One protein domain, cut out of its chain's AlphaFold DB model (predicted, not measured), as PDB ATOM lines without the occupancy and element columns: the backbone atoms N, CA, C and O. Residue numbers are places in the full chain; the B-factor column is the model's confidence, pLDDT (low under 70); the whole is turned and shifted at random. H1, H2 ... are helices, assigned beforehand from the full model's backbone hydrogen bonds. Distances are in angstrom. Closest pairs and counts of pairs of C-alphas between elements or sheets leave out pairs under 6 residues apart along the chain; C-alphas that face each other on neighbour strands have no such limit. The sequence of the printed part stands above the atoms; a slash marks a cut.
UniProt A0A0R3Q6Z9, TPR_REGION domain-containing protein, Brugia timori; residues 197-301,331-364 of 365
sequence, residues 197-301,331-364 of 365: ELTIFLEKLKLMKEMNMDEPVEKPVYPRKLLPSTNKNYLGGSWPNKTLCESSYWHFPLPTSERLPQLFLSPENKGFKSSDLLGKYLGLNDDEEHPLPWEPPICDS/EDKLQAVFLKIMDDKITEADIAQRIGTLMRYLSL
ATOM      1  N   GLU A 197     139.214 150.621 124.813       62.09
ATOM      2  CA  GLU A 197     138.318 150.001 123.837       62.09
ATOM      3  C   GLU A 197     138.560 148.496 123.643       62.09
ATOM      4  O   GLU A 197     137.600 147.727 123.680       62.09
ATOM      5  N   LEU A 198     139.817 148.057 123.500       70.31
ATOM      6  CA  LEU A 198     140.174 146.637 123.410       70.31
ATOM      7  C   LEU A 198     139.836 145.909 124.715       70.31
ATOM      8  O   LEU A 198     139.248 144.834 124.682       70.31
ATOM      9  N   THR A 199     140.132 146.509 125.870       68.94
ATOM     10  CA  THR A 199     139.825 145.902 127.176       68.94
ATOM     11  C   THR A 199     138.314 145.700 127.354       68.94
ATOM     12  O   THR A 199     137.880 144.612 127.735       68.94
ATOM     13  N   ILE A 200     137.501 146.708 127.011       68.19
ATOM     14  CA  ILE A 200     136.033 146.607 127.023       68.19
ATOM     15  C   ILE A 200     135.539 145.559 126.024       68.19
ATOM     16  O   ILE A 200     134.632 144.786 126.331       68.19
ATOM     17  N   PHE A 201     136.103 145.537 124.818       76.31
ATOM     18  CA  PHE A 201     135.747 144.573 123.783       76.31
ATOM     19  C   PHE A 201     135.999 143.133 124.250       76.31
ATOM     20  O   PHE A 201     135.092 142.302 124.214       76.31
ATOM     21  N   LEU A 202     137.185 142.857 124.795       74.88
ATOM     22  CA  LEU A 202     137.548 141.553 125.347       74.88
ATOM     23  C   LEU A 202     136.681 141.154 126.552       74.88
ATOM     24  O   LEU A 202     136.422 139.965 126.754       74.88
ATOM     25  N   GLU A 203     136.219 142.119 127.352       73.44
ATOM     26  CA  GLU A 203     135.275 141.880 128.445       73.44
ATOM     27  C   GLU A 203     133.872 141.522 127.931       73.44
ATOM     28  O   GLU A 203     133.287 140.550 128.411       73.44
ATOM     29  N   LYS A 204     133.366 142.217 126.901       70.69
ATOM     30  CA  LYS A 204     132.097 141.877 126.227       70.69
ATOM     31  C   LYS A 204     132.137 140.480 125.602       70.69
ATOM     32  O   LYS A 204     131.158 139.744 125.701       70.69
ATOM     33  N   LEU A 205     133.273 140.087 125.021       72.75
ATOM     34  CA  LEU A 205     133.464 138.756 124.433       72.75
ATOM     35  C   LEU A 205     133.339 137.615 125.450       72.75
ATOM     36  O   LEU A 205     132.940 136.515 125.074       72.75
ATOM     37  N   LYS A 206     133.609 137.851 126.744       69.75
ATOM     38  CA  LYS A 206     133.429 136.816 127.782       69.75
ATOM     39  C   LYS A 206     131.984 136.320 127.863       69.75
ATOM     40  O   LYS A 206     131.780 135.145 128.143       69.75
ATOM     41  N   LEU A 207     131.003 137.180 127.574       63.38
ATOM     42  CA  LEU A 207     129.580 136.815 127.549       63.38
ATOM     43  C   LEU A 207     129.226 135.907 126.361       63.38
ATOM     44  O   LEU A 207     128.244 135.177 126.414       63.38
ATOM     45  N   MET A 208     130.034 135.946 125.300       60.00
ATOM     46  CA  MET A 208     129.841 135.174 124.071       60.00
ATOM     47  C   MET A 208     130.553 133.814 124.121       60.00
ATOM     48  O   MET A 208     130.298 132.970 123.266       60.00
ATOM     49  N   LYS A 209     131.411 133.576 125.129       63.88
ATOM     50  CA  LYS A 209     132.213 132.348 125.286       63.88
ATOM     51  C   LYS A 209     131.357 131.083 125.441       63.88
ATOM     52  O   LYS A 209     131.789 130.007 125.052       63.88
ATOM     53  N   GLU A 210     130.155 131.204 126.000       61.88
ATOM     54  CA  GLU A 210     129.258 130.062 126.240       61.88
ATOM     55  C   GLU A 210     128.378 129.704 125.030       61.88
ATOM     56  O   GLU A 210     127.619 128.735 125.082       61.88
ATOM     57  N   MET A 211     128.440 130.469 123.935       61.28
ATOM     58  CA  MET A 211     127.676 130.141 122.735       61.28
ATOM     59  C   MET A 211     128.348 129.001 121.971       61.28
ATOM     60  O   MET A 211     129.523 129.075 121.624       61.28
ATOM     61  N   ASN A 212     127.580 127.954 121.671       63.50
ATOM     62  CA  ASN A 212     128.048 126.871 120.820       63.50
ATOM     63  C   ASN A 212     128.094 127.341 119.356       63.50
ATOM     64  O   ASN A 212     127.054 127.603 118.751       63.50
ATOM     65  N   MET A 213     129.307 127.433 118.810       66.12
ATOM     66  CA  MET A 213     129.585 127.891 117.442       66.12
ATOM     67  C   MET A 213     129.868 126.732 116.477       66.12
ATOM     68  O   MET A 213     130.146 126.963 115.298       66.12
ATOM     69  N   ASP A 214     129.792 125.491 116.965       69.06
ATOM     70  CA  ASP A 214     130.134 124.286 116.208       69.06
ATOM     71  C   ASP A 214     128.978 123.797 115.324       69.06
ATOM     72  O   ASP A 214     129.163 122.942 114.449       69.06
ATOM     73  N   GLU A 215     127.777 124.347 115.521       75.88
ATOM     74  CA  GLU A 215     126.587 124.008 114.748       75.88
ATOM     75  C   GLU A 215     126.320 125.013 113.611       75.88
ATOM     76  O   GLU A 215     126.468 126.225 113.784       75.88
ATOM     77  N   PRO A 216     125.911 124.536 112.421       80.69
ATOM     78  CA  PRO A 216     125.627 125.407 111.291       80.69
ATOM     79  C   PRO A 216     124.341 126.215 111.517       80.69
ATOM     80  O   PRO A 216     123.311 125.678 111.923       80.69
ATOM     81  N   VAL A 217     124.393 127.504 111.176       80.69
ATOM     82  CA  VAL A 217     123.262 128.442 111.284       80.69
ATOM     83  C   VAL A 217     122.207 128.163 110.208       80.69
ATOM     84  O   VAL A 217     121.005 128.300 110.435       80.69
ATOM     85  N   GLU A 218     122.654 127.743 109.027       82.00
ATOM     86  CA  GLU A 218     121.813 127.458 107.874       82.00
ATOM     87  C   GLU A 218     121.893 125.992 107.442       82.00
ATOM     88  O   GLU A 218     122.761 125.215 107.840       82.00
ATOM     89  N   LYS A 219     120.970 125.585 106.564       82.25
ATOM     90  CA  LYS A 219     121.030 124.253 105.956       82.25
ATOM     91  C   LYS A 219     122.217 124.183 104.987       82.25
ATOM     92  O   LYS A 219     122.385 125.101 104.185       82.25
ATOM     93  N   PRO A 220     122.978 123.074 104.972       83.06
ATOM     94  CA  PRO A 220     124.115 122.928 104.073       83.06
ATOM     95  C   PRO A 220     123.673 123.054 102.615       83.06
ATOM     96  O   PRO A 220     122.674 122.457 102.200       83.06
ATOM     97  N   VAL A 221     124.450 123.800 101.826       81.19
ATOM     98  CA  VAL A 221     124.208 123.972 100.387       81.19
ATOM     99  C   VAL A 221     124.245 122.612  99.695       81.19
ATOM    100  O   VAL A 221     123.365 122.323  98.884       81.19
ATOM    101  N   TYR A 222     125.195 121.755 100.085       80.31
ATOM    102  CA  TYR A 222     125.388 120.401  99.558       80.31
ATOM    103  C   TYR A 222     125.136 119.340 100.650       80.31
ATOM    104  O   TYR A 222     126.071 118.906 101.331       80.31
ATOM    105  N   PRO A 223     123.878 118.916 100.873       78.38
ATOM    106  CA  PRO A 223     123.550 117.925 101.889       78.38
ATOM    107  C   PRO A 223     123.991 116.517 101.462       78.38
ATOM    108  O   PRO A 223     123.914 116.145 100.294       78.38
ATOM    109  N   ARG A 224     124.383 115.679 102.433       76.88
ATOM    110  CA  ARG A 224     124.752 114.267 102.181       76.88
ATOM    111  C   ARG A 224     123.580 113.406 101.698       76.88
ATOM    112  O   ARG A 224     123.798 112.366 101.086       76.88
ATOM    113  N   LYS A 225     122.348 113.804 102.024       77.69
ATOM    114  CA  LYS A 225     121.110 113.137 101.612       77.69
ATOM    115  C   LYS A 225     120.208 114.167 100.948       77.69
ATOM    116  O   LYS A 225     119.883 115.182 101.560       77.69
ATOM    117  N   LEU A 226     119.816 113.896  99.709       76.75
ATOM    118  CA  LEU A 226     118.902 114.742  98.952       76.75
ATOM    119  C   LEU A 226     117.464 114.401  99.350       76.75
ATOM    120  O   LEU A 226     117.026 113.262  99.204       76.75
ATOM    121  N   LEU A 227     116.740 115.388  99.875       75.94
ATOM    122  CA  LEU A 227     115.299 115.272 100.097       75.94
ATOM    123  C   LEU A 227     114.559 115.558  98.779       75.94
ATOM    124  O   LEU A 227     115.019 116.420  98.027       75.94
ATOM    125  N   PRO A 228     113.395 114.935  98.513       65.69
ATOM    126  CA  PRO A 228     112.623 115.160  97.283       65.69
ATOM    127  C   PRO A 228     112.215 116.624  97.046       65.69
ATOM    128  O   PRO A 228     111.991 117.029  95.913       65.69
ATOM    129  N   SER A 229     112.141 117.431  98.108       61.47
ATOM    130  CA  SER A 229     111.833 118.867  98.066       61.47
ATOM    131  C   SER A 229     113.042 119.767  97.772       61.47
ATOM    132  O   SER A 229     112.913 120.991  97.748       61.47
ATOM    133  N   THR A 230     114.232 119.193  97.573       64.94
ATOM    134  CA  THR A 230     115.475 119.949  97.378       64.94
ATOM    135  C   THR A 230     115.577 120.422  95.930       64.94
ATOM    136  O   THR A 230     116.121 119.723  95.083       64.94
ATOM    137  N   ASN A 231     115.068 121.619  95.637       67.06
ATOM    138  CA  ASN A 231     115.300 122.283  94.355       67.06
ATOM    139  C   ASN A 231     116.542 123.178  94.469       67.06
ATOM    140  O   ASN A 231     116.495 124.245  95.086       67.06
ATOM    141  N   LYS A 232     117.682 122.710  93.955       75.75
ATOM    142  CA  LYS A 232     118.956 123.435  94.009       75.75
ATOM    143  C   LYS A 232     119.582 123.504  92.624       75.75
ATOM    144  O   LYS A 232     119.551 122.531  91.877       75.75
ATOM    145  N   ASN A 233     120.214 124.637  92.323       73.19
ATOM    146  CA  ASN A 233     120.783 124.940  91.006       73.19
ATOM    147  C   ASN A 233     121.806 123.894  90.533       73.19
ATOM    148  O   ASN A 233     121.909 123.643  89.338       73.19
ATOM    149  N   TYR A 234     122.515 123.243  91.463       75.69
ATOM    150  CA  TYR A 234     123.498 122.206  91.142       75.69
ATOM    151  C   TYR A 234     122.902 120.842  90.752       75.69
ATOM    152  O   TYR A 234     123.645 119.950  90.357       75.69
ATOM    153  N   LEU A 235     121.584 120.658  90.888       79.06
ATOM    154  CA  LEU A 235     120.866 119.450  90.458       79.06
ATOM    155  C   LEU A 235     120.315 119.580  89.029       79.06
ATOM    156  O   LEU A 235     119.812 118.605  88.474       79.06
ATOM    157  N   GLY A 236     120.378 120.775  88.435       78.81
ATOM    158  CA  GLY A 236     119.947 121.005  87.059       78.81
ATOM    159  C   GLY A 236     120.934 120.419  86.047       78.81
ATOM    160  O   GLY A 236     122.142 120.473  86.250       78.81
ATOM    161  N   GLY A 237     120.435 119.919  84.912       76.88
ATOM    162  CA  GLY A 237     121.282 119.350  83.848       76.88
ATOM    163  C   GLY A 237     122.217 120.354  83.153       76.88
ATOM    164  O   GLY A 237     123.114 119.948  82.425       76.88
ATOM    165  N   SER A 238     122.019 121.657  83.373       75.62
ATOM    166  CA  SER A 238     122.896 122.741  82.910       75.62
ATOM    167  C   SER A 238     124.019 123.086  83.897       75.62
ATOM    168  O   SER A 238     124.804 123.999  83.632       75.62
ATOM    169  N   TRP A 239     124.089 122.391  85.038       73.69
ATOM    170  CA  TRP A 239     125.163 122.521  86.009       73.69
ATOM    171  C   TRP A 239     126.190 121.388  85.855       73.69
ATOM    172  O   TRP A 239     125.804 120.224  85.752       73.69
ATOM    173  N   PRO A 240     127.496 121.690  85.936       71.19
ATOM    174  CA  PRO A 240     128.095 123.028  85.916       71.19
ATOM    175  C   PRO A 240     127.944 123.713  84.549       71.19
ATOM    176  O   PRO A 240     127.885 123.056  83.512       71.19
ATOM    177  N   ASN A 241     127.910 125.051  84.542       75.56
ATOM    178  CA  ASN A 241     127.898 125.819  83.294       75.56
ATOM    179  C   ASN A 241     129.145 125.467  82.459       75.56
ATOM    180  O   ASN A 241     130.246 125.378  83.005       75.56
ATOM    181  N   LYS A 242     128.993 125.328  81.138       76.00
ATOM    182  CA  LYS A 242     130.088 125.063  80.196       76.00
ATOM    183  C   LYS A 242     131.263 126.024  80.399       76.00
ATOM    184  O   LYS A 242     132.396 125.573  80.503       76.00
ATOM    185  N   THR A 243     130.990 127.313  80.598       75.00
ATOM    186  CA  THR A 243     132.025 128.322  80.878       75.00
ATOM    187  C   THR A 243     132.798 128.043  82.174       75.00
ATOM    188  O   THR A 243     133.976 128.357  82.255       75.00
ATOM    189  N   LEU A 244     132.164 127.443  83.189       69.25
ATOM    190  CA  LEU A 244     132.805 127.086  84.463       69.25
ATOM    191  C   LEU A 244     133.684 125.834  84.328       69.25
ATOM    192  O   LEU A 244     134.757 125.772  84.923       69.25
ATOM    193  N   CYS A 245     133.258 124.856  83.524       67.81
ATOM    194  CA  CYS A 245     134.129 123.747  83.123       67.81
ATOM    195  C   CYS A 245     135.334 124.252  82.328       67.81
ATOM    196  O   CYS A 245     136.426 123.696  82.449       67.81
ATOM    197  N   GLU A 246     135.126 125.316  81.546       66.75
ATOM    198  CA  GLU A 246     136.133 125.880  80.658       66.75
ATOM    199  C   GLU A 246     137.074 126.919  81.308       66.75
ATOM    200  O   GLU A 246     138.032 127.383  80.696       66.75
ATOM    201  N   SER A 247     136.838 127.333  82.556       62.12
ATOM    202  CA  SER A 247     137.472 128.561  83.054       62.12
ATOM    203  C   SER A 247     138.852 128.422  83.693       62.12
ATOM    204  O   SER A 247     139.501 129.454  83.788       62.12
ATOM    205  N   SER A 248     139.329 127.229  84.095       54.03
ATOM    206  CA  SER A 248     140.771 126.929  84.337       54.03
ATOM    207  C   SER A 248     141.023 125.723  85.251       54.03
ATOM    208  O   SER A 248     142.011 125.019  85.065       54.03
ATOM    209  N   TYR A 249     140.172 125.474  86.253       56.56
ATOM    210  CA  TYR A 249     140.480 124.503  87.324       56.56
ATOM    211  C   TYR A 249     140.250 123.039  86.934       56.56
ATOM    212  O   TYR A 249     140.870 122.144  87.502       56.56
ATOM    213  N   TRP A 250     139.385 122.795  85.949       55.38
ATOM    214  CA  TRP A 250     138.917 121.452  85.581       55.38
ATOM    215  C   TRP A 250     139.280 121.048  84.150       55.38
ATOM    216  O   TRP A 250     138.928 119.965  83.692       55.38
ATOM    217  N   HIS A 251     140.007 121.914  83.443       55.03
ATOM    218  CA  HIS A 251     140.421 121.693  82.063       55.03
ATOM    219  C   HIS A 251     141.593 120.728  81.908       55.03
ATOM    220  O   HIS A 251     141.796 120.175  80.826       55.03
ATOM    221  N   PHE A 252     142.378 120.531  82.966       55.22
ATOM    222  CA  PHE A 252     143.515 119.627  82.921       55.22
ATOM    223  C   PHE A 252     143.050 118.204  83.247       55.22
ATOM    224  O   PHE A 252     142.560 117.963  84.349       55.22
ATOM    225  N   PRO A 253     143.214 117.243  82.322       50.16
ATOM    226  CA  PRO A 253     142.733 115.877  82.520       50.16
ATOM    227  C   PRO A 253     143.507 115.118  83.610       50.16
ATOM    228  O   PRO A 253     143.041 114.072  84.058       50.16
ATOM    229  N   LEU A 254     144.678 115.616  84.039       53.47
ATOM    230  CA  LEU A 254     145.518 114.996  85.063       53.47
ATOM    231  C   LEU A 254     146.196 116.063  85.946       53.47
ATOM    232  O   LEU A 254     146.813 116.983  85.402       53.47
ATOM    233  N   PRO A 255     146.133 115.941  87.287       57.41
ATOM    234  CA  PRO A 255     146.867 116.818  88.192       57.41
ATOM    235  C   PRO A 255     148.375 116.565  88.063       57.41
ATOM    236  O   PRO A 255     148.843 115.438  88.234       57.41
ATOM    237  N   THR A 256     149.145 117.613  87.771       57.88
ATOM    238  CA  THR A 256     150.617 117.596  87.825       57.88
ATOM    239  C   THR A 256     151.097 118.278  89.105       57.88
ATOM    240  O   THR A 256     150.344 119.028  89.723       57.88
ATOM    241  N   SER A 257     152.354 118.061  89.511       60.12
ATOM    242  CA  SER A 257     152.944 118.714  90.696       60.12
ATOM    243  C   SER A 257     152.886 120.245  90.653       60.12
ATOM    244  O   SER A 257     152.912 120.884  91.698       60.12
ATOM    245  N   GLU A 258     152.795 120.817  89.455       57.44
ATOM    246  CA  GLU A 258     152.696 122.258  89.199       57.44
ATOM    247  C   GLU A 258     151.244 122.746  89.048       57.44
ATOM    248  O   GLU A 258     151.001 123.946  89.049       57.44
ATOM    249  N   ARG A 259     150.269 121.840  88.882       60.12
ATOM    250  CA  ARG A 259     148.859 122.163  88.572       60.12
ATOM    251  C   ARG A 259     147.887 121.374  89.443       60.12
ATOM    252  O   ARG A 259     146.878 120.854  88.966       60.12
ATOM    253  N   LEU A 260     148.215 121.243  90.724       63.06
ATOM    254  CA  LEU A 260     147.279 120.711  91.706       63.06
ATOM    255  C   LEU A 260     146.136 121.719  91.892       63.06
ATOM    256  O   LEU A 260     146.420 122.892  92.134       63.06
ATOM    257  N   PRO A 261     144.861 121.301  91.785       62.38
ATOM    258  CA  PRO A 261     143.744 122.204  92.023       62.38
ATOM    259  C   PRO A 261     143.747 122.625  93.495       62.38
ATOM    260  O   PRO A 261     143.541 121.803  94.390       62.38
ATOM    261  N   GLN A 262     143.985 123.909  93.742       67.94
ATOM    262  CA  GLN A 262     143.932 124.499  95.075       67.94
ATOM    263  C   GLN A 262     142.512 124.988  95.324       67.94
ATOM    264  O   GLN A 262     142.135 126.107  94.994       67.94
ATOM    265  N   LEU A 263     141.674 124.088  95.835       69.88
ATOM    266  CA  LEU A 263     140.272 124.398  96.078       69.88
ATOM    267  C   LEU A 263     140.075 124.876  97.515       69.88
ATOM    268  O   LEU A 263     140.197 124.095  98.459       69.88
ATOM    269  N   PHE A 264     139.687 126.138  97.668       76.12
ATOM    270  CA  PHE A 264     139.150 126.631  98.929       76.12
ATOM    271  C   PHE A 264     137.678 126.234  99.063       76.12
ATOM    272  O   PHE A 264     136.822 126.628  98.268       76.12
ATOM    273  N   LEU A 265     137.379 125.429 100.080       78.88
ATOM    274  CA  LEU A 265     136.018 125.031 100.414       78.88
ATOM    275  C   LEU A 265     135.464 125.984 101.472       78.88
ATOM    276  O   LEU A 265     135.743 125.814 102.657       78.88
ATOM    277  N   SER A 266     134.654 126.954 101.039       83.00
ATOM    278  CA  SER A 266     134.016 127.910 101.953       83.00
ATOM    279  C   SER A 266     133.179 127.195 103.034       83.00
ATOM    280  O   SER A 266     132.426 126.267 102.695       83.00
ATOM    281  N   PRO A 267     133.254 127.626 104.310       84.81
ATOM    282  CA  PRO A 267     132.378 127.157 105.388       84.81
ATOM    283  C   PRO A 267     130.878 127.292 105.077       84.81
ATOM    284  O   PRO A 267     130.081 126.459 105.513       84.81
ATOM    285  N   GLU A 268     130.499 128.259 104.240       84.81
ATOM    286  CA  GLU A 268     129.117 128.486 103.785       84.81
ATOM    287  C   GLU A 268     128.514 127.275 103.077       84.81
ATOM    288  O   GLU A 268     127.321 126.997 103.203       84.81
ATOM    289  N   ASN A 269     129.343 126.451 102.428       84.56
ATOM    290  CA  ASN A 269     128.888 125.206 101.807       84.56
ATOM    291  C   ASN A 269     128.260 124.235 102.821       84.56
ATOM    292  O   ASN A 269     127.430 123.398 102.449       84.56
ATOM    293  N   LYS A 270     128.657 124.339 104.095       83.88
ATOM    294  CA  LYS A 270     128.141 123.541 105.210       83.88
ATOM    295  C   LYS A 270     127.043 124.250 106.012       83.88
ATOM    296  O   LYS A 270     126.498 123.619 106.909       83.88
ATOM    297  N   GLY A 271     126.685 125.487 105.662       83.69
ATOM    298  CA  GLY A 271     125.669 126.274 106.366       83.69
ATOM    299  C   GLY A 271     126.215 127.172 107.480       83.69
ATOM    300  O   GLY A 271     125.440 127.650 108.303       83.69
ATOM    301  N   PHE A 272     127.529 127.403 107.532       85.00
ATOM    302  CA  PHE A 272     128.116 128.408 108.425       85.00
ATOM    303  C   PHE A 272     128.143 129.767 107.741       85.00
ATOM    304  O   PHE A 272     128.522 129.858 106.578       85.00
ATOM    305  N   LYS A 273     127.805 130.829 108.469       84.50
ATOM    306  CA  LYS A 273     127.856 132.192 107.947       84.50
ATOM    307  C   LYS A 273     129.107 132.897 108.462       84.50
ATOM    308  O   LYS A 273     129.159 133.329 109.610       84.50
ATOM    309  N   SER A 274     130.134 132.968 107.619       83.75
ATOM    310  CA  SER A 274     131.459 133.478 107.998       83.75
ATOM    311  C   SER A 274     131.426 134.950 108.425       83.75
ATOM    312  O   SER A 274     132.126 135.324 109.363       83.75
ATOM    313  N   SER A 275     130.569 135.764 107.797       80.31
ATOM    314  CA  SER A 275     130.347 137.166 108.175       80.31
ATOM    315  C   SER A 275     129.825 137.307 109.607       80.31
ATOM    316  O   SER A 275     130.250 138.191 110.346       80.31
ATOM    317  N   ASP A 276     128.933 136.407 110.033       79.50
ATOM    318  CA  ASP A 276     128.392 136.408 111.392       79.50
ATOM    319  C   ASP A 276     129.474 135.973 112.390       79.50
ATOM    320  O   ASP A 276     129.585 136.562 113.463       79.50
ATOM    321  N   LEU A 277     130.323 135.011 112.007       79.62
ATOM    322  CA  LEU A 277     131.460 134.553 112.808       79.62
ATOM    323  C   LEU A 277     132.499 135.631 113.061       79.62
ATOM    324  O   LEU A 277     132.914 135.828 114.201       79.62
ATOM    325  N   LEU A 278     132.886 136.345 112.014       81.12
ATOM    326  CA  LEU A 278     133.924 137.362 112.101       81.12
ATOM    327  C   LEU A 278     133.376 138.743 112.490       81.12
ATOM    328  O   LEU A 278     134.161 139.638 112.774       81.12
ATOM    329  N   GLY A 279     132.060 138.946 112.533       78.50
ATOM    330  CA  GLY A 279     131.437 140.214 112.930       78.50
ATOM    331  C   GLY A 279     130.557 140.069 114.163       78.50
ATOM    332  O   GLY A 279     130.979 140.341 115.289       78.50
ATOM    333  N   LYS A 280     129.329 139.596 113.946       76.06
ATOM    334  CA  LYS A 280     128.270 139.520 114.961       76.06
ATOM    335  C   LYS A 280     128.691 138.772 116.226       76.06
ATOM    336  O   LYS A 280     128.387 139.215 117.331       76.06
ATOM    337  N   TYR A 281     129.380 137.644 116.084       74.81
ATOM    338  CA  TYR A 281     129.814 136.829 117.218       74.81
ATOM    339  C   TYR A 281     131.016 137.413 117.959       74.81
ATOM    340  O   TYR A 281     131.234 137.075 119.121       74.81
ATOM    341  N   LEU A 282     131.716 138.362 117.339       75.00
ATOM    342  CA  LEU A 282     132.680 139.214 118.019       75.00
ATOM    343  C   LEU A 282     132.037 140.459 118.654       75.00
ATOM    344  O   LEU A 282     132.722 141.229 119.315       75.00
ATOM    345  N   GLY A 283     130.727 140.665 118.491       71.06
ATOM    346  CA  GLY A 283     130.033 141.852 118.990       71.06
ATOM    347  C   GLY A 283     130.376 143.130 118.223       71.06
ATOM    348  O   GLY A 283     130.222 144.214 118.782       71.06
ATOM    349  N   LEU A 284     130.847 142.994 116.978       74.44
ATOM    350  CA  LEU A 284     131.137 144.099 116.065       74.44
ATOM    351  C   LEU A 284     129.933 144.351 115.153       74.44
ATOM    352  O   LEU A 284     129.322 143.402 114.649       74.44
ATOM    353  N   ASN A 285     129.609 145.624 114.932       68.00
ATOM    354  CA  ASN A 285     128.641 146.032 113.914       68.00
ATOM    355  C   ASN A 285     129.235 145.906 112.495       68.00
ATOM    356  O   ASN A 285     130.450 145.815 112.328       68.00
ATOM    357  N   ASP A 286     128.380 145.926 111.467       65.00
ATOM    358  CA  ASP A 286     128.772 145.745 110.055       65.00
ATOM    359  C   ASP A 286     129.859 146.723 109.562       65.00
ATOM    360  O   ASP A 286     130.605 146.373 108.649       65.00
ATOM    361  N   ASP A 287     129.956 147.908 110.174       67.75
ATOM    362  CA  ASP A 287     130.896 148.977 109.807       67.75
ATOM    363  C   ASP A 287     132.006 149.197 110.860       67.75
ATOM    364  O   ASP A 287     132.831 150.099 110.722       67.75
ATOM    365  N   GLU A 288     132.017 148.414 111.944       70.62
ATOM    366  CA  GLU A 288     133.018 148.531 113.010       70.62
ATOM    367  C   GLU A 288     134.209 147.618 112.735       70.62
ATOM    368  O   GLU A 288     134.047 146.413 112.539       70.62
ATOM    369  N   GLU A 289     135.412 148.187 112.768       79.31
ATOM    370  CA  GLU A 289     136.674 147.452 112.680       79.31
ATOM    371  C   GLU A 289     137.064 146.831 114.029       79.31
ATOM    372  O   GLU A 289     136.623 147.267 115.098       79.31
ATOM    373  N   HIS A 290     137.926 145.812 114.003       82.94
ATOM    374  CA  HIS A 290     138.493 145.247 115.219       82.94
ATOM    375  C   HIS A 290     139.281 146.321 115.989       82.94
ATOM    376  O   HIS A 290     140.091 147.032 115.385       82.94
ATOM    377  N   PRO A 291     139.135 146.422 117.323       77.94
ATOM    378  CA  PRO A 291     139.861 147.414 118.105       77.94
ATOM    379  C   PRO A 291     141.378 147.281 117.950       77.94
ATOM    380  O   PRO A 291     141.926 146.178 117.866       77.94
ATOM    381  N   LEU A 292     142.057 148.423 117.940       72.44
ATOM    382  CA  LEU A 292     143.515 148.497 117.960       72.44
ATOM    383  C   LEU A 292     144.062 148.147 119.362       72.44
ATOM    384  O   LEU A 292     143.380 148.395 120.363       72.44
ATOM    385  N   PRO A 293     145.312 147.657 119.476       75.44
ATOM    386  CA  PRO A 293     146.291 147.448 118.406       75.44
ATOM    387  C   PRO A 293     146.110 146.128 117.646       75.44
ATOM    388  O   PRO A 293     145.771 145.099 118.222       75.44
ATOM    389  N   TRP A 294     146.401 146.156 116.346       74.12
ATOM    390  CA  TRP A 294     146.435 144.960 115.508       74.12
ATOM    391  C   TRP A 294     147.802 144.287 115.569       74.12
ATOM    392  O   TRP A 294     148.839 144.939 115.429       74.12
ATOM    393  N   GLU A 295     147.801 142.971 115.741       72.38
ATOM    394  CA  GLU A 295     149.011 142.159 115.783       72.38
ATOM    395  C   GLU A 295     149.284 141.502 114.420       72.38
ATOM    396  O   GLU A 295     148.353 141.076 113.735       72.38
ATOM    397  N   PRO A 296     150.548 141.365 113.987       67.81
ATOM    398  CA  PRO A 296     150.846 140.597 112.783       67.81
ATOM    399  C   PRO A 296     150.413 139.127 112.951       67.81
ATOM    400  O   PRO A 296     150.456 138.596 114.066       67.81
ATOM    401  N   PRO A 297     150.031 138.438 111.861       65.38
ATOM    402  CA  PRO A 297     149.637 137.037 111.933       65.38
ATOM    403  C   PRO A 297     150.788 136.173 112.461       65.38
ATOM    404  O   PRO A 297     151.951 136.342 112.085       65.38
ATOM    405  N   ILE A 298     150.451 135.218 113.329       64.56
ATOM    406  CA  ILE A 298     151.416 134.270 113.886       64.56
ATOM    407  C   ILE A 298     151.634 133.154 112.861       64.56
ATOM    408  O   ILE A 298     150.788 132.279 112.691       64.56
ATOM    409  N   CYS A 299     152.783 133.173 112.190       59.50
ATOM    410  CA  CYS A 299     153.185 132.159 111.209       59.50
ATOM    411  C   CYS A 299     153.982 131.001 111.839       59.50
ATOM    412  O   CYS A 299     154.921 130.486 111.227       59.50
ATOM    413  N   ASP A 300     153.636 130.602 113.063       55.69
ATOM    414  CA  ASP A 300     154.257 129.462 113.737       55.69
ATOM    415  C   ASP A 300     153.543 128.153 113.370       55.69
ATOM    416  O   ASP A 300     152.383 128.134 112.957       55.69
ATOM    417  N   SER A 301     154.235 127.020 113.523       56.75
ATOM    418  CA  SER A 301     153.628 125.706 113.310       56.75
ATOM    419  C   SER A 301     152.460 125.503 114.280       56.75
ATOM    420  O   SER A 301     152.688 125.370 115.484       56.75
ATOM    421  N   GLU A 331     147.697 130.404  95.810       74.56
ATOM    422  CA  GLU A 331     146.443 130.609  95.077       74.56
ATOM    423  C   GLU A 331     146.104 132.102  95.051       74.56
ATOM    424  O   GLU A 331     145.556 132.649  96.008       74.56
ATOM    425  N   ASP A 332     146.398 132.750  93.927       73.62
ATOM    426  CA  ASP A 332     146.234 134.198  93.758       73.62
ATOM    427  C   ASP A 332     144.772 134.663  93.893       73.62
ATOM    428  O   ASP A 332     144.503 135.801  94.272       73.62
ATOM    429  N   LYS A 333     143.791 133.792  93.604       75.44
ATOM    430  CA  LYS A 333     142.362 134.152  93.688       75.44
ATOM    431  C   LYS A 333     141.786 134.025  95.092       75.44
ATOM    432  O   LYS A 333     140.681 134.511  95.336       75.44
ATOM    433  N   LEU A 334     142.502 133.379  96.012       78.25
ATOM    434  CA  LEU A 334     142.005 133.102  97.357       78.25
ATOM    435  C   LEU A 334     141.741 134.392  98.138       78.25
ATOM    436  O   LEU A 334     140.737 134.488  98.837       78.25
ATOM    437  N   GLN A 335     142.592 135.402  97.952       79.06
ATOM    438  CA  GLN A 335     142.439 136.716  98.577       79.06
ATOM    439  C   GLN A 335     141.081 137.349  98.240       79.06
ATOM    440  O   GLN A 335     140.329 137.729  99.135       79.06
ATOM    441  N   ALA A 336     140.718 137.383  96.954       81.44
ATOM    442  CA  ALA A 336     139.434 137.921  96.504       81.44
ATOM    443  C   ALA A 336     138.241 137.104  97.028       81.44
ATOM    444  O   ALA A 336     137.178 137.655  97.301       81.44
ATOM    445  N   VAL A 337     138.407 135.787  97.191       80.50
ATOM    446  CA  VAL A 337     137.370 134.927  97.775       80.50
ATOM    447  C   VAL A 337     137.149 135.255  99.254       80.50
ATOM    448  O   VAL A 337     135.998 135.339  99.670       80.50
ATOM    449  N   PHE A 338     138.210 135.479 100.033       78.25
ATOM    450  CA  PHE A 338     138.090 135.849 101.450       78.25
ATOM    451  C   PHE A 338     137.426 137.211 101.656       78.25
ATOM    452  O   PHE A 338     136.557 137.327 102.517       78.25
ATOM    453  N   LEU A 339     137.786 138.214 100.853       82.31
ATOM    454  CA  LEU A 339     137.155 139.537 100.918       82.31
ATOM    455  C   LEU A 339     135.661 139.459 100.577       82.31
ATOM    456  O   LEU A 339     134.828 139.983 101.315       82.31
ATOM    457  N   LYS A 340     135.313 138.681  99.546       83.69
ATOM    458  CA  LYS A 340     133.923 138.472  99.133       83.69
ATOM    459  C   LYS A 340     133.067 137.792 100.203       83.69
ATOM    460  O   LYS A 340     131.882 138.078 100.305       83.69
ATOM    461  N   ILE A 341     133.649 136.885 100.989       78.38
ATOM    462  CA  ILE A 341     132.965 136.225 102.116       78.38
ATOM    463  C   ILE A 341     132.591 137.233 103.220       78.38
ATOM    464  O   ILE A 341     131.659 137.001 103.987       78.38
ATOM    465  N   MET A 342     133.295 138.364 103.279       75.88
ATOM    466  CA  MET A 342     133.026 139.480 104.186       75.88
ATOM    467  C   MET A 342     132.318 140.651 103.480       75.88
ATOM    468  O   MET A 342     132.419 141.791 103.933       75.88
ATOM    469  N   ASP A 343     131.624 140.381 102.367       72.19
ATOM    470  CA  ASP A 343     130.902 141.363 101.543       72.19
ATOM    471  C   ASP A 343     131.764 142.552 101.063       72.19
ATOM    472  O   ASP A 343     131.243 143.641 100.826       72.19
ATOM    473  N   ASP A 344     133.084 142.369 100.941       69.50
ATOM    474  CA  ASP A 344     134.062 143.415 100.590       69.50
ATOM    475  C   ASP A 344     134.053 144.642 101.533       69.50
ATOM    476  O   ASP A 344     134.640 145.679 101.221       69.50
ATOM    477  N   LYS A 345     133.408 144.538 102.703       68.44
ATOM    478  CA  LYS A 345     133.262 145.643 103.668       68.44
ATOM    479  C   LYS A 345     134.503 145.864 104.531       68.44
ATOM    480  O   LYS A 345     134.632 146.905 105.165       68.44
ATOM    481  N   ILE A 346     135.389 144.872 104.598       75.44
ATOM    482  CA  ILE A 346     136.433 144.772 105.619       75.44
ATOM    483  C   ILE A 346     137.798 144.505 104.973       75.44
ATOM    484  O   ILE A 346     137.904 143.797 103.971       75.44
ATOM    485  N   THR A 347     138.860 145.066 105.557       82.31
ATOM    486  CA  THR A 347     140.238 144.881 105.080       82.31
ATOM    487  C   THR A 347     140.815 143.512 105.457       82.31
ATOM    488  O   THR A 347     140.430 142.899 106.451       82.31
ATOM    489  N   GLU A 348     141.806 143.038 104.697       80.25
ATOM    490  CA  GLU A 348     142.515 141.780 104.990       80.25
ATOM    491  C   GLU A 348     143.127 141.765 106.400       80.25
ATOM    492  O   GLU A 348     143.058 140.757 107.106       80.25
ATOM    493  N   ALA A 349     143.693 142.897 106.824       81.44
ATOM    494  CA  ALA A 349     144.306 143.033 108.138       81.44
ATOM    495  C   ALA A 349     143.275 142.893 109.268       81.44
ATOM    496  O   ALA A 349     143.550 142.212 110.257       81.44
ATOM    497  N   ASP A 350     142.083 143.465 109.093       82.62
ATOM    498  CA  ASP A 350     140.993 143.369 110.063       82.62
ATOM    499  C   ASP A 350     140.412 141.942 110.131       82.62
ATOM    500  O   ASP A 350     140.215 141.388 111.215       82.62
ATOM    501  N   ILE A 351     140.247 141.272 108.980       83.31
ATOM    502  CA  ILE A 351     139.871 139.846 108.923       83.31
ATOM    503  C   ILE A 351     140.872 138.995 109.712       83.31
ATOM    504  O   ILE A 351     140.472 138.143 110.510       83.31
ATOM    505  N   ALA A 352     142.173 139.235 109.521       82.31
ATOM    506  CA  ALA A 352     143.219 138.509 110.229       82.31
ATOM    507  C   ALA A 352     143.138 138.709 111.753       82.31
ATOM    508  O   ALA A 352     143.287 137.735 112.495       82.31
ATOM    509  N   GLN A 353     142.837 139.926 112.225       85.00
ATOM    510  CA  GLN A 353     142.642 140.179 113.657       85.00
ATOM    511  C   GLN A 353     141.440 139.433 114.219       85.00
ATOM    512  O   GLN A 353     141.557 138.755 115.238       85.00
ATOM    513  N   ARG A 354     140.293 139.507 113.538       84.56
ATOM    514  CA  ARG A 354     139.056 138.827 113.951       84.56
ATOM    515  C   ARG A 354     139.268 137.316 114.083       84.56
ATOM    516  O   ARG A 354     138.871 136.726 115.087       84.56
ATOM    517  N   ILE A 355     139.958 136.700 113.117       83.75
ATOM    518  CA  ILE A 355     140.338 135.277 113.172       83.75
ATOM    519  C   ILE A 355     141.269 135.008 114.360       83.75
ATOM    520  O   ILE A 355     141.036 134.064 115.115       83.75
ATOM    521  N   GLY A 356     142.303 135.831 114.547       80.12
ATOM    522  CA  GLY A 356     143.252 135.689 115.652       80.12
ATOM    523  C   GLY A 356     142.570 135.739 117.022       80.12
ATOM    524  O   GLY A 356     142.839 134.895 117.880       80.12
ATOM    525  N   THR A 357     141.633 136.669 117.201       79.44
ATOM    526  CA  THR A 357     140.819 136.793 118.413       79.44
ATOM    527  C   THR A 357     139.955 135.553 118.625       79.44
ATOM    528  O   THR A 357     140.025 134.954 119.695       79.44
ATOM    529  N   LEU A 358     139.225 135.077 117.612       76.94
ATOM    530  CA  LEU A 358     138.445 133.838 117.738       76.94
ATOM    531  C   LEU A 358     139.311 132.633 118.106       76.94
ATOM    532  O   LEU A 358     138.949 131.872 118.998       76.94
ATOM    533  N   MET A 359     140.473 132.467 117.471       75.75
ATOM    534  CA  MET A 359     141.378 131.358 117.781       75.75
ATOM    535  C   MET A 359     141.871 131.408 119.229       75.75
ATOM    536  O   MET A 359     141.902 130.373 119.892       75.75
ATOM    537  N   ARG A 360     142.222 132.591 119.751       73.12
ATOM    538  CA  ARG A 360     142.642 132.759 121.155       73.12
ATOM    539  C   ARG A 360     141.516 132.456 122.138       73.12
ATOM    540  O   ARG A 360     141.772 131.895 123.198       73.12
ATOM    541  N   TYR A 361     140.290 132.829 121.792       65.25
ATOM    542  CA  TYR A 361     139.131 132.674 122.666       65.25
ATOM    543  C   TYR A 361     138.526 131.263 122.636       65.25
ATOM    544  O   TYR A 361     138.007 130.825 123.660       65.25
ATOM    545  N   LEU A 362     138.639 130.547 121.512       57.44
ATOM    546  CA  LEU A 362     138.183 129.160 121.349       57.44
ATOM    547  C   LEU A 362     139.224 128.113 121.796       57.44
ATOM    548  O   LEU A 362     138.843 126.997 122.116       57.44
ATOM    549  N   SER A 363     140.522 128.444 121.852       45.66
ATOM    550  CA  SER A 363     141.599 127.495 122.230       45.66
ATOM    551  C   SER A 363     141.920 127.469 123.738       45.66
ATOM    552  O   SER A 363     143.048 127.166 124.117       45.66
ATOM    553  N   LEU A 364     140.979 127.867 124.601       35.66
ATOM    554  CA  LEU A 364     141.156 127.955 126.063       35.66
ATOM    555  C   LEU A 364     140.353 126.887 126.830       35.66
ATOM    556  O   LEU A 364     139.877 127.175 127.933       35.66
TER     557      LEU A 364
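What this domain is: This is residues 197 to 301 and 331 to 364 of the 365 residues of the protein "TPR_REGION domain-containing protein" of Brugia timori (UniProt A0A0R3Q6Z9). With little regular structure, this is a loose, loop-rich domain: the longest helix, H6, with the short H4 and H5 close by, and two long loops, residues 207 to 241 and 246 to 266, running out to small H2 and back. Residues 236 to 247 and 253 to 258 stick out. The 139 printed residues include six named helices, H1 to H6 in order, and no named strand: all helix, with 46 residues in helices; radius of gyration of the C-alphas 18.7 A, spans 53 by 41 by 29 A.

How they stand to each other: H6, residues 348 to 362, only just touches H4, residues 274 to 278, through residues 351 to 355 alone, with 3 pairs of C-alphas within 8 A; the closest, of Leu 278 and Arg 354, are 5.6 A apart. H5, residues 334 to 341, is close to H6 but not clearly touching, about perpendicular at 75 degrees; their closest C-alphas, of Leu 339 and Glu 348, are 7.1 A apart. H1, residues 197 to 206, and H6 are near each other. H3, residues 267 to 270, is close to H4 but not clearly touching. H2, residues 242 to 245, is apart from H3. Every O i to N i+4 pair is within hydrogen-bond range in H4, H5 and H6, and 5 of 6 in H1; H2 and H3 are too short for one.

Where its parts are: H6 measures 21.1 A, H1 14.6 A, from first to last C-alpha. C-alpha 197 is at (138.318, 150.001, 123.837), C-alpha 362 at (138.183, 129.160, 121.349).

The domain as a whole: Residues 302 to 330 are not printed; C-alphas 301 and 331 are 20.2 A apart. The links H1 to H2 and H2 to H3 are long. In 51 residues pLDDT is under 70, among them 244 to 263.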